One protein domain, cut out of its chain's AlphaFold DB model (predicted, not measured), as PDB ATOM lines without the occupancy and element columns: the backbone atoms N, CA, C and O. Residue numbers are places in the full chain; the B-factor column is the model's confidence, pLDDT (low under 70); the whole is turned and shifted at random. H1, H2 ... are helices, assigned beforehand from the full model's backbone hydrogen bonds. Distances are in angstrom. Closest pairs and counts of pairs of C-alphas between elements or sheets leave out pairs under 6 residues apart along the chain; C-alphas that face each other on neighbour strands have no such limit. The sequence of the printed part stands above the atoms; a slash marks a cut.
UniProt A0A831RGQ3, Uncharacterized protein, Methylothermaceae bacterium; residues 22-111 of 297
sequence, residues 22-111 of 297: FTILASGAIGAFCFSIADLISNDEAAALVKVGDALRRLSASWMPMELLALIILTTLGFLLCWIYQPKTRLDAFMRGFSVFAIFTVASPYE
ATOM      1  N   PHE A  22     -14.711  13.582 -51.483       94.12
ATOM      2  CA  PHE A  22     -13.367  14.077 -51.769       94.12
ATOM      3  C   PHE A  22     -12.716  14.819 -50.587       94.12
ATOM      4  O   PHE A  22     -11.528  14.648 -50.335       94.12
ATOM      5  N   THR A  23     -13.478  15.617 -49.829       93.00
ATOM      6  CA  THR A  23     -12.940  16.351 -48.667       93.00
ATOM      7  C   THR A  23     -12.527  15.417 -47.538       93.00
ATOM      8  O   THR A  23     -11.526  15.665 -46.867       93.00
ATOM      9  N   ILE A  24     -13.250  14.308 -47.380       92.81
ATOM     10  CA  ILE A  24     -12.910  13.268 -46.417       92.81
ATOM     11  C   ILE A  24     -11.593  12.593 -46.831       92.81
ATOM     12  O   ILE A  24     -10.662  12.523 -46.031       92.81
ATOM     13  N   LEU A  25     -11.448  12.186 -48.094       93.75
ATOM     14  CA  LEU A  25     -10.209  11.567 -48.585       93.75
ATOM     15  C   LEU A  25      -8.997  12.509 -48.492       93.75
ATOM     16  O   LEU A  25      -7.924  12.105 -48.039       93.75
ATOM     17  N   ALA A  26      -9.177  13.782 -48.856       93.88
ATOM     18  CA  ALA A  26      -8.132  14.797 -48.754       93.88
ATOM     19  C   ALA A  26      -7.657  14.995 -47.305       93.88
ATOM     20  O   ALA A  26      -6.463  15.164 -47.070       93.88
ATOM     21  N   SER A  27      -8.559  14.910 -46.318       93.88
ATOM     22  CA  SER A  27      -8.176  15.030 -44.904       93.88
ATOM     23  C   SER A  27      -7.262  13.897 -44.419       93.88
ATOM     24  O   SER A  27      -6.385  14.139 -43.590       93.88
ATOM     25  N   GLY A  28      -7.370  12.698 -45.002       94.88
ATOM     26  CA  GLY A  28      -6.431  11.602 -44.756       94.88
ATOM     27  C   GLY A  28      -5.038  11.850 -45.332       94.88
ATOM     28  O   GLY A  28      -4.038  11.647 -44.643       94.88
ATOM     29  N   ALA A  29      -4.958  12.369 -46.561       94.88
ATOM     30  CA  ALA A  29      -3.684  12.767 -47.165       94.88
ATOM     31  C   ALA A  29      -2.986  13.866 -46.344       94.88
ATOM     32  O   ALA A  29      -1.789  13.779 -46.081       94.88
ATOM     33  N   ILE A  30      -3.747  14.863 -45.874       95.81
ATOM     34  CA  ILE A  30      -3.234  15.934 -45.006       95.81
ATOM     35  C   ILE A  30      -2.690  15.359 -43.693       95.81
ATOM     36  O   ILE A  30      -1.620  15.773 -43.254       95.81
ATOM     37  N   GLY A  31      -3.373  14.380 -43.089       93.94
ATOM     38  CA  GLY A  31      -2.885  13.694 -41.889       93.94
ATOM     39  C   GLY A  31      -1.524  13.028 -42.096       93.94
ATOM     40  O   GLY A  31      -0.599  13.273 -41.322       93.94
ATOM     41  N   ALA A  32      -1.370  12.258 -43.177       94.81
ATOM     42  CA  ALA A  32      -0.101  11.615 -43.529       94.81
ATOM     43  C   ALA A  32       1.019  12.633 -43.836       94.81
ATOM     44  O   ALA A  32       2.165  12.446 -43.421       94.81
ATOM     45  N   PHE A  33       0.686  13.734 -44.514       95.56
ATOM     46  CA  PHE A  33       1.627  14.807 -44.841       95.56
ATOM     47  C   PHE A  33       2.109  15.569 -43.598       95.56
ATOM     48  O   PHE A  33       3.314  15.679 -43.369       95.56
ATOM     49  N   CYS A  34       1.185  16.063 -42.764       94.56
ATOM     50  CA  CYS A  34       1.515  16.763 -41.521       94.56
ATOM     51  C   CYS A  34       2.366  15.891 -40.601       94.56
ATOM     52  O   CYS A  34       3.302  16.383 -39.972       94.56
ATOM     53  N   PHE A  35       2.061  14.595 -40.552       90.19
ATOM     54  CA  PHE A  35       2.848  13.657 -39.780       90.19
ATOM     55  C   PHE A  35       4.276  13.524 -40.318       90.19
ATOM     56  O   PHE A  35       5.234  13.611 -39.560       90.19
ATOM     57  N   SER A  36       4.424  13.342 -41.628       91.44
ATOM     58  CA  SER A  36       5.735  13.198 -42.265       91.44
ATOM     59  C   SER A  36       6.642  14.410 -42.008       91.44
ATOM     60  O   SER A  36       7.839  14.253 -41.780       91.44
ATOM     61  N   ILE A  37       6.064  15.617 -41.962       92.44
ATOM     62  CA  ILE A  37       6.774  16.829 -41.528       92.44
ATOM     63  C   ILE A  37       7.158  16.746 -40.045       92.44
ATOM     64  O   ILE A  37       8.283  17.085 -39.687       92.44
ATOM     65  N   ALA A  38       6.241  16.315 -39.176       91.19
ATOM     66  CA  ALA A  38       6.508  16.197 -37.745       91.19
ATOM     67  C   ALA A  38       7.632  15.191 -37.436       91.19
ATOM     68  O   ALA A  38       8.447  15.464 -36.555       91.19
ATOM     69  N   ASP A  39       7.710  14.074 -38.167       89.19
ATOM     70  CA  ASP A  39       8.813  13.108 -38.056       89.19
ATOM     71  C   ASP A  39      10.147  13.728 -38.469       89.19
ATOM     72  O   ASP A  39      11.120  13.621 -37.728       89.19
ATOM     73  N   LEU A  40      10.167  14.449 -39.595       87.81
ATOM     74  CA  LEU A  40      11.370  15.120 -40.081       87.81
ATOM     75  C   LEU A  40      11.889  16.164 -39.080       87.81
ATOM     76  O   LEU A  40      13.080  16.212 -38.820       87.81
ATOM     77  N   ILE A  41      10.994  16.956 -38.474       90.12
ATOM     78  CA  ILE A  41      11.358  17.968 -37.464       90.12
ATOM     79  C   ILE A  41      11.814  17.324 -36.148       90.12
ATOM     80  O   ILE A  41      12.630  17.893 -35.426       90.12
ATOM     81  N   SER A  42      11.240  16.176 -35.784       85.31
ATOM     82  CA  SER A  42      11.552  15.522 -34.508       85.31
ATOM     83  C   SER A  42      12.848  14.717 -34.570       85.31
ATOM     84  O   SER A  42      13.500  14.550 -33.541       85.31
ATOM     85  N   ASN A  43      13.210  14.212 -35.752       83.88
ATOM     86  CA  ASN A  43      14.296  13.259 -35.945       83.88
ATOM     87  C   ASN A  43      15.141  13.621 -37.180       83.88
ATOM     88  O   ASN A  43      15.056  12.937 -38.195       83.88
ATOM     89  N   ASP A  44      15.995  14.643 -37.084       77.44
ATOM     90  CA  ASP A  44      16.776  15.146 -38.233       77.44
ATOM     91  C   ASP A  44      17.568  14.049 -38.985       77.44
ATOM     92  O   ASP A  44      17.586  14.032 -40.213       77.44
ATOM     93  N   GLU A  45      18.192  13.102 -38.271       77.38
ATOM     94  CA  GLU A  45      19.039  12.052 -38.879       77.38
ATOM     95  C   GLU A  45      18.386  10.662 -38.909       77.38
ATOM     96  O   GLU A  45      18.799   9.789 -39.669       77.38
ATOM     97  N   ALA A  46      17.370  10.436 -38.074       80.00
ATOM     98  CA  ALA A  46      16.783   9.112 -37.863       80.00
ATOM     99  C   ALA A  46      15.318   9.011 -38.301       80.00
ATOM    100  O   ALA A  46      14.715   7.956 -38.093       80.00
ATOM    101  N   ALA A  47      14.748  10.076 -38.881       84.69
ATOM    102  CA  ALA A  47      13.375  10.093 -39.375       84.69
ATOM    103  C   ALA A  47      13.091   8.851 -40.228       84.69
ATOM    104  O   ALA A  47      13.879   8.472 -41.102       84.69
ATOM    105  N   ALA A  48      11.937   8.223 -40.002       84.50
ATOM    106  CA  ALA A  48      11.508   7.090 -40.813       84.50
ATOM    107  C   ALA A  48      11.410   7.504 -42.290       84.50
ATOM    108  O   ALA A  48      11.712   6.707 -43.177       84.50
ATOM    109  N   LEU A  49      11.073   8.773 -42.548       87.25
ATOM    110  CA  LEU A  49      11.066   9.358 -43.885       87.25
ATOM    111  C   LEU A  49      12.443   9.305 -44.574       87.25
ATOM    112  O   LEU A  49      12.514   8.947 -45.749       87.25
ATOM    113  N   VAL A  50      13.527   9.595 -43.846       88.62
ATOM    114  CA  VAL A  50      14.906   9.522 -44.367       88.62
ATOM    115  C   VAL A  50      15.274   8.075 -44.684       88.62
ATOM    116  O   VAL A  50      15.737   7.788 -45.783       88.62
ATOM    117  N   LYS A  51      14.956   7.132 -43.790       86.25
ATOM    118  CA  LYS A  51      15.232   5.701 -44.012       86.25
ATOM    119  C   LYS A  51      14.482   5.128 -45.212       86.25
ATOM    120  O   LYS A  51      15.031   4.332 -45.974       86.25
ATOM    121  N   VAL A  52      13.221   5.525 -45.388       87.19
ATOM    122  CA  VAL A  52      12.433   5.161 -46.572       87.19
ATOM    123  C   VAL A  52      13.066   5.771 -47.825       87.19
ATOM    124  O   VAL A  52      13.221   5.065 -48.821       87.19
ATOM    125  N   GLY A  53      13.501   7.032 -47.760       88.38
ATOM    126  CA  GLY A  53      14.263   7.696 -48.822       88.38
ATOM    127  C   GLY A  53      15.547   6.950 -49.199       88.38
ATOM    128  O   GLY A  53      15.793   6.714 -50.381       88.38
ATOM    129  N   ASP A  54      16.323   6.488 -48.219       89.25
ATOM    130  CA  ASP A  54      17.545   5.706 -48.441       89.25
ATOM    131  C   ASP A  54      17.262   4.336 -49.066       89.25
ATOM    132  O   ASP A  54      17.989   3.890 -49.960       89.25
ATOM    133  N   ALA A  55      16.187   3.664 -48.643       88.00
ATOM    134  CA  ALA A  55      15.749   2.413 -49.257       88.00
ATOM    135  C   ALA A  55      15.330   2.626 -50.723       88.00
ATOM    136  O   ALA A  55      15.725   1.857 -51.601       88.00
ATOM    137  N   LEU A  56      14.593   3.704 -51.007       87.81
ATOM    138  CA  LEU A  56      14.197   4.106 -52.360       87.81
ATOM    139  C   LEU A  56      15.398   4.473 -53.231       87.81
ATOM    140  O   LEU A  56      15.442   4.097 -54.403       87.81
ATOM    141  N   ARG A  57      16.404   5.141 -52.660       89.81
ATOM    142  CA  ARG A  57      17.637   5.517 -53.360       89.81
ATOM    143  C   ARG A  57      18.391   4.308 -53.902       89.81
ATOM    144  O   ARG A  57      18.999   4.396 -54.963       89.81
ATOM    145  N   ARG A  58      18.326   3.167 -53.210       87.88
ATOM    146  CA  ARG A  58      18.921   1.906 -53.690       87.88
ATOM    147  C   ARG A  58      18.188   1.329 -54.901       87.88
ATOM    148  O   ARG A  58      18.792   0.601 -55.677       87.88
ATOM    149  N   LEU A  59      16.902   1.642 -55.053       87.19
ATOM    150  CA  LEU A  59      16.036   1.117 -56.111       87.19
ATOM    151  C   LEU A  59      15.926   2.058 -57.319       87.19
ATOM    152  O   LEU A  59      15.480   1.632 -58.382       87.19
ATOM    153  N   SER A  60      16.301   3.330 -57.172       86.06
ATOM    154  CA  SER A  60      15.989   4.378 -58.143       86.06
ATOM    155  C   SER A  60      17.183   5.289 -58.430       86.06
ATOM    156  O   SER A  60      17.714   5.945 -57.537       86.06
ATOM    157  N   ALA A  61      17.553   5.409 -59.707       69.56
ATOM    158  CA  ALA A  61      18.435   6.464 -60.207       69.56
ATOM    159  C   ALA A  61      17.607   7.725 -60.514       69.56
ATOM    160  O   ALA A  61      17.417   8.102 -61.670       69.56
ATOM    161  N   SER A  62      17.017   8.327 -59.481       74.56
ATOM    162  CA  SER A  62      16.102   9.461 -59.644       74.56
ATOM    163  C   SER A  62      16.830  10.808 -59.643       74.56
ATOM    164  O   SER A  62      17.799  11.016 -58.916       74.56
ATOM    165  N   TRP A  63      16.309  11.734 -60.450       82.12
ATOM    166  CA  TRP A  63      16.732  13.137 -60.538       82.12
ATOM    167  C   TRP A  63      16.082  14.035 -59.470       82.12
ATOM    168  O   TRP A  63      16.371  15.227 -59.410       82.12
ATOM    169  N   MET A  64      15.189  13.486 -58.640       86.44
ATOM    170  CA  MET A  64      14.531  14.188 -57.536       86.44
ATOM    171  C   MET A  64      15.166  13.856 -56.177       86.44
ATOM    172  O   MET A  64      15.645  12.731 -55.995       86.44
ATOM    173  N   PRO A  65      15.117  14.796 -55.207       90.00
ATOM    174  CA  PRO A  65      15.502  14.523 -53.824       90.00
ATOM    175  C   PRO A  65      14.639  13.389 -53.256       90.00
ATOM    176  O   PRO A  65      13.408  13.406 -53.365       90.00
ATOM    177  N   MET A  66      15.291  12.376 -52.690       87.94
ATOM    178  CA  MET A  66      14.649  11.117 -52.291       87.94
ATOM    179  C   MET A  66      13.699  11.301 -51.105       87.94
ATOM    180  O   MET A  66      12.712  10.582 -50.984       87.94
ATOM    181  N   GLU A  67      13.948  12.310 -50.278       88.31
ATOM    182  CA  GLU A  67      13.115  12.712 -49.149       88.31
ATOM    183  C   GLU A  67      11.755  13.224 -49.637       88.31
ATOM    184  O   GLU A  67      10.711  12.848 -49.103       88.31
ATOM    185  N   LEU A  68      11.744  14.024 -50.711       90.12
ATOM    186  CA  LEU A  68      10.506  14.500 -51.327       90.12
ATOM    187  C   LEU A  68       9.726  13.340 -51.955       90.12
ATOM    188  O   LEU A  68       8.503  13.276 -51.827       90.12
ATOM    189  N   LEU A  69      10.424  12.401 -52.599       92.31
ATOM    190  CA  LEU A  69       9.796  11.205 -53.157       92.31
ATOM    191  C   LEU A  69       9.174  10.333 -52.055       92.31
ATOM    192  O   LEU A  69       8.026   9.910 -52.189       92.31
ATOM    193  N   ALA A  70       9.885  10.117 -50.944       91.06
ATOM    194  CA  ALA A  70       9.375   9.395 -49.781       91.06
ATOM    195  C   ALA A  70       8.139  10.086 -49.176       91.06
ATOM    196  O   ALA A  70       7.142   9.423 -48.888       91.06
ATOM    197  N   LEU A  71       8.157  11.419 -49.068       92.81
ATOM    198  CA  LEU A  71       7.016  12.220 -48.615       92.81
ATOM    199  C   LEU A  71       5.785  12.042 -49.520       92.81
ATOM    200  O   LEU A  71       4.669  11.855 -49.025       92.81
ATOM    201  N   ILE A  72       5.975  12.066 -50.844       94.06
ATOM    202  CA  ILE A  72       4.904  11.840 -51.827       94.06
ATOM    203  C   ILE A  72       4.348  10.417 -51.697       94.06
ATOM    204  O   ILE A  72       3.129  10.228 -51.684       94.06
ATOM    205  N   ILE A  73       5.214   9.413 -51.550       92.88
ATOM    206  CA  ILE A  73       4.803   8.012 -51.386       92.88
ATOM    207  C   ILE A  73       3.987   7.828 -50.100       92.88
ATOM    208  O   ILE A  73       2.911   7.235 -50.130       92.88
ATOM    209  N   LEU A  74       4.431   8.388 -48.975       93.00
ATOM    210  CA  LEU A  74       3.701   8.294 -47.706       93.00
ATOM    211  C   LEU A  74       2.350   9.019 -47.760       93.00
ATOM    212  O   LEU A  74       1.341   8.499 -47.283       93.00
ATOM    213  N   THR A  75       2.303  10.188 -48.400       95.25
ATOM    214  CA  THR A  75       1.060  10.955 -48.566       95.25
ATOM    215  C   THR A  75       0.062  10.217 -49.463       95.25
ATOM    216  O   THR A  75      -1.129  10.144 -49.145       95.25
ATOM    217  N   THR A  76       0.533   9.618 -50.561       95.44
ATOM    218  CA  THR A  76      -0.312   8.822 -51.465       95.44
ATOM    219  C   THR A  76      -0.797   7.529 -50.811       95.44
ATOM    220  O   THR A  76      -1.961   7.176 -50.985       95.44
ATOM    221  N   LEU A  77       0.019   6.873 -49.979       94.31
ATOM    222  CA  LEU A  77      -0.406   5.738 -49.150       94.31
ATOM    223  C   LEU A  77      -1.504   6.129 -48.151       94.31
ATOM    224  O   LEU A  77      -2.491   5.408 -48.030       94.31
ATOM    225  N   GLY A  78      -1.384   7.282 -47.484       94.38
ATOM    226  CA  GLY A  78      -2.429   7.813 -46.599       94.38
ATOM    227  C   GLY A  78      -3.755   8.053 -47.320       94.38
ATOM    228  O   GLY A  78      -4.818   7.664 -46.827       94.38
ATOM    229  N   PHE A  79      -3.691   8.629 -48.522       96.06
ATOM    230  CA  PHE A  79      -4.855   8.808 -49.388       96.06
ATOM    231  C   PHE A  79      -5.476   7.465 -49.802       96.06
ATOM    232  O   PHE A  79      -6.684   7.272 -49.665       96.06
ATOM    233  N   LEU A  80      -4.654   6.519 -50.265       96.62
ATOM    234  CA  LEU A  80      -5.091   5.204 -50.736       96.62
ATOM    235  C   LEU A  80      -5.695   4.360 -49.606       96.62
ATOM    236  O   LEU A  80      -6.696   3.676 -49.807       96.62
ATOM    237  N   LEU A  81      -5.159   4.461 -48.390       94.94
ATOM    238  CA  LEU A  81      -5.723   3.793 -47.222       94.94
ATOM    239  C   LEU A  81      -7.101   4.368 -46.867       94.94
ATOM    240  O   LEU A  81      -8.036   3.614 -46.597       94.94
ATOM    241  N   CYS A  82      -7.275   5.689 -46.946       95.75
ATOM    242  CA  CYS A  82      -8.592   6.306 -46.773       95.75
ATOM    243  C   CYS A  82      -9.567   5.922 -47.896       95.75
ATOM    244  O   CYS A  82     -10.752   5.744 -47.628       95.75
ATOM    245  N   TRP A  83      -9.080   5.736 -49.125       95.75
ATOM    246  CA  TRP A  83      -9.889   5.247 -50.243       95.75
ATOM    247  C   TRP A  83     -10.426   3.832 -49.996       95.75
ATOM    248  O   TRP A  83     -11.611   3.581 -50.202       95.75
ATOM    249  N   ILE A  84      -9.574   2.920 -49.514       96.19
ATOM    250  CA  ILE A  84      -9.947   1.524 -49.244       96.19
ATOM    251  C   ILE A  84     -10.939   1.427 -48.079       96.19
ATOM    252  O   ILE A  84     -11.925   0.704 -48.168       96.19
ATOM    253  N   TYR A  85     -10.685   2.150 -46.985       95.19
ATOM    254  CA  TYR A  85     -11.472   2.005 -45.759       95.19
ATOM    255  C   TYR A  85     -12.700   2.920 -45.664       95.19
ATOM    256  O   TYR A  85     -13.511   2.717 -44.763       95.19
ATOM    257  N   GLN A  86     -12.835   3.910 -46.553       95.44
ATOM    258  CA  GLN A  86     -13.976   4.834 -46.634       95.44
ATOM    259  C   GLN A  86     -14.407   5.413 -45.266       95.44
ATOM    260  O   GLN A  86     -15.491   5.106 -44.760       95.44
ATOM    261  N   PRO A  87     -13.564   6.246 -44.628       94.75
ATOM    262  CA  PRO A  87     -13.890   6.870 -43.350       94.75
ATOM    263  C   PRO A  87     -15.169   7.711 -43.449       94.75
ATOM    264  O   PRO A  87     -15.418   8.380 -44.448       94.75
ATOM    265  N   LYS A  88     -15.984   7.699 -42.389       94.00
ATOM    266  CA  LYS A  88     -17.280   8.411 -42.367       94.00
ATOM    267  C   LYS A  88     -17.163   9.874 -41.945       94.00
ATOM    268  O   LYS A  88     -18.097  10.645 -42.125       94.00
ATOM    269  N   THR A  89     -16.041  10.244 -41.332       93.25
ATOM    270  CA  THR A  89     -15.793  11.598 -40.828       93.25
ATOM    271  C   THR A  89     -14.392  12.053 -41.212       93.25
ATOM    272  O   THR A  89     -13.478  11.236 -41.349       93.25
ATOM    273  N   ARG A  90     -14.197  13.370 -41.341       94.12
ATOM    274  CA  ARG A  90     -12.876  13.964 -41.617       94.12
ATOM    275  C   ARG A  90     -11.846  13.621 -40.540       94.12
ATOM    276  O   ARG A  90     -10.682  13.393 -40.847       94.12
ATOM    277  N   LEU A  91     -12.274  13.567 -39.276       92.31
ATOM    278  CA  LEU A  91     -11.395  13.218 -38.161       92.31
ATOM    279  C   LEU A  91     -10.925  11.760 -38.260       92.31
ATOM    280  O   LEU A  91      -9.737  11.499 -38.110       92.31
ATOM    281  N   ASP A  92     -11.832  10.827 -38.566       94.19
ATOM    282  CA  ASP A  92     -11.483   9.415 -38.780       94.19
ATOM    283  C   ASP A  92     -10.505   9.262 -39.958       94.19
ATOM    284  O   ASP A  92      -9.482   8.591 -39.841       94.19
ATOM    285  N   ALA A  93     -10.749   9.968 -41.067       96.00
ATOM    286  CA  ALA A  93      -9.841   9.978 -42.212       96.00
ATOM    287  C   ALA A  93      -8.445  10.514 -41.856       96.00
ATOM    288  O   ALA A  93      -7.442   9.879 -42.180       96.00
ATOM    289  N   PHE A  94      -8.372  11.638 -41.140       95.62
ATOM    290  CA  PHE A  94      -7.113  12.220 -40.674       95.62
ATOM    291  C   PHE A  94      -6.320  11.242 -39.793       95.62
ATOM    292  O   PHE A  94      -5.131  11.022 -40.027       95.62
ATOM    293  N   MET A  95      -6.984  10.603 -38.822       95.50
ATOM    294  CA  MET A  95      -6.354   9.628 -37.922       95.50
ATOM    295  C   MET A  95      -5.878   8.373 -38.664       95.50
ATOM    296  O   MET A  95      -4.818   7.833 -38.354       95.50
ATOM    297  N   ARG A  96      -6.613   7.921 -39.686       94.38
ATOM    298  CA  ARG A  96      -6.179   6.811 -40.550       94.38
ATOM    299  C   ARG A  96      -4.967   7.184 -41.395       94.38
ATOM    300  O   ARG A  96      -4.036   6.388 -41.482       94.38
ATOM    301  N   GLY A  97      -4.929   8.393 -41.952       92.81
ATOM    302  CA  GLY A  97      -3.738   8.918 -42.626       92.81
ATOM    303  C   GLY A  97      -2.512   8.932 -41.710       92.81
ATOM    304  O   GLY A  97      -1.441   8.472 -42.095       92.81
ATOM    305  N   PHE A  98      -2.699   9.361 -40.460       91.56
ATOM    306  CA  PHE A  98      -1.668   9.343 -39.417       91.56
ATOM    307  C   PHE A  98      -1.183   7.917 -39.093       91.56
ATOM    308  O   PHE A  98       0.001   7.696 -38.848       91.56
ATOM    309  N   SER A  99      -2.076   6.920 -39.130       93.06
ATOM    310  CA  SER A  99      -1.738   5.528 -38.794       93.06
ATOM    311  C   SER A  99      -0.766   4.853 -39.770       93.06
ATOM    312  O   SER A  99      -0.052   3.937 -39.365       93.06
ATOM    313  N   VAL A 100      -0.676   5.322 -41.023       89.38
ATOM    314  CA  VAL A 100       0.289   4.799 -42.010       89.38
ATOM    315  C   VAL A 100       1.707   4.869 -41.455       89.38
ATOM    316  O   VAL A 100       2.471   3.916 -41.570       89.38
ATOM    317  N   PHE A 101       2.040   5.955 -40.762       82.50
ATOM    318  CA  PHE A 101       3.353   6.115 -40.160       82.50
ATOM    319  C   PHE A 101       3.642   5.120 -39.030       82.50
ATOM    320  O   PHE A 101       4.776   4.663 -38.887       82.50
ATOM    321  N   ALA A 102       2.634   4.746 -38.235       86.06
ATOM    322  CA  ALA A 102       2.810   3.756 -37.171       86.06
ATOM    323  C   ALA A 102       3.294   2.411 -37.740       86.06
ATOM    324  O   ALA A 102       4.127   1.736 -37.146       86.06
ATOM    325  N   ILE A 103       2.833   2.049 -38.941       86.88
ATOM    326  CA  ILE A 103       3.292   0.844 -39.639       86.88
ATOM    327  C   ILE A 103       4.759   0.997 -40.063       86.88
ATOM    328  O   ILE A 103       5.558   0.085 -39.853       86.88
ATOM    329  N   PHE A 104       5.139   2.154 -40.612       84.12
ATOM    330  CA  PHE A 104       6.519   2.406 -41.046       84.12
ATOM    331  C   PHE A 104       7.516   2.486 -39.888       84.12
ATOM    332  O   PHE A 104       8.637   2.006 -40.024       84.12
ATOM    333  N   THR A 105       7.118   3.031 -38.742       81.06
ATOM    334  CA  THR A 105       7.973   3.048 -37.543       81.06
ATOM    335  C   THR A 105       8.176   1.671 -36.943       81.06
ATOM    336  O   THR A 105       9.271   1.375 -36.474       81.06
ATOM    337  N   VAL A 106       7.164   0.804 -37.005       83.69
ATOM    338  CA  VAL A 106       7.320  -0.607 -36.629       83.69
ATOM    339  C   VAL A 106       8.218  -1.342 -37.626       83.69
ATOM    340  O   VAL A 106       9.071  -2.125 -37.216       83.69
ATOM    341  N   ALA A 107       8.060  -1.082 -38.926       81.12
ATOM    342  CA  ALA A 107       8.860  -1.718 -39.973       81.12
ATOM    343  C   ALA A 107      10.320  -1.234 -39.999       81.12
ATOM    344  O   ALA A 107      11.207  -1.962 -40.442       81.12
ATOM    345  N   SER A 108      10.572  -0.013 -39.531       78.25
ATOM    346  CA  SER A 108      11.894   0.599 -39.481       78.25
ATOM    347  C   SER A 108      12.233   1.004 -38.048       78.25
ATOM    348  O   SER A 108      12.239   2.200 -37.731       78.25
ATOM    349  N   PRO A 109      12.508   0.026 -37.160       69.88
ATOM    350  CA  PRO A 109      12.835   0.324 -35.778       69.88
ATOM    351  C   PRO A 109      13.965   1.352 -35.739       69.88
ATOM    352  O   PRO A 109      14.956   1.260 -36.472       69.88
ATOM    353  N   TYR A 110      13.785   2.390 -34.926       66.56
ATOM    354  CA  TYR A 110      14.859   3.323 -34.630       66.56
ATOM    355  C   TYR A 110      15.990   2.508 -34.003       66.56
ATOM    356  O   TYR A 110      15.869   2.032 -32.874       66.56
ATOM    357  N   GLU A 111      17.084   2.309 -34.744       63.78
ATOM    358  CA  GLU A 111      18.361   1.983 -34.128       63.78
ATOM    359  C   GLU A 111      18.688   3.181 -33.249       63.78
ATOM    360  O   GLU A 111      19.144   4.224 -33.712       63.78
TER     361      GLU A 111
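What this domain is: This is residues 22 to 111 of the 297 residues of an uncharacterized protein of Methylothermaceae bacterium (UniProt A0A831RGQ3). Three long helices, H1, H3 and H4, cross one another with their centres in a triangle, and the shorter H2 packs across one end, on H1 and H3. The 90 printed residues hold four named helices, H1 to H4 in chain order, and no named strand: all helix. The whole is compact, with a radius of gyration of the C-alphas of 13.2 A and spans of 38 by 27 by 20 A.

Where its parts are: H1, residues 22 to 42, is longest, 30.3 A from C-alpha 22 at (-13.367, 14.077, -51.769). H2 is residues 48 to 59, 17.0 A; H3 66 to 85, 28.4 A; H4 90 to 107, 26.9 A, to C-alpha 107 at (8.860, -1.718, -39.973).

How they stand to each other: H1 touches H4 at a steep tilt of 42 degrees, the same way; the closest C-alphas, of Gly 28 and Phe 94, are 4.2 A apart. H2 touches H3 about perpendicular, at 74 degrees, closest at C-alphas 53 and 66, 4.9 A. Every O i to N i+4 pair is within hydrogen-bond range in H1 and H3, 7 of 8 in H2 and 11 of 14 in H4.

The domain as a whole: The printed part has no cut and no long link. Residue 61 and residues 109 to 111 have pLDDT under 70.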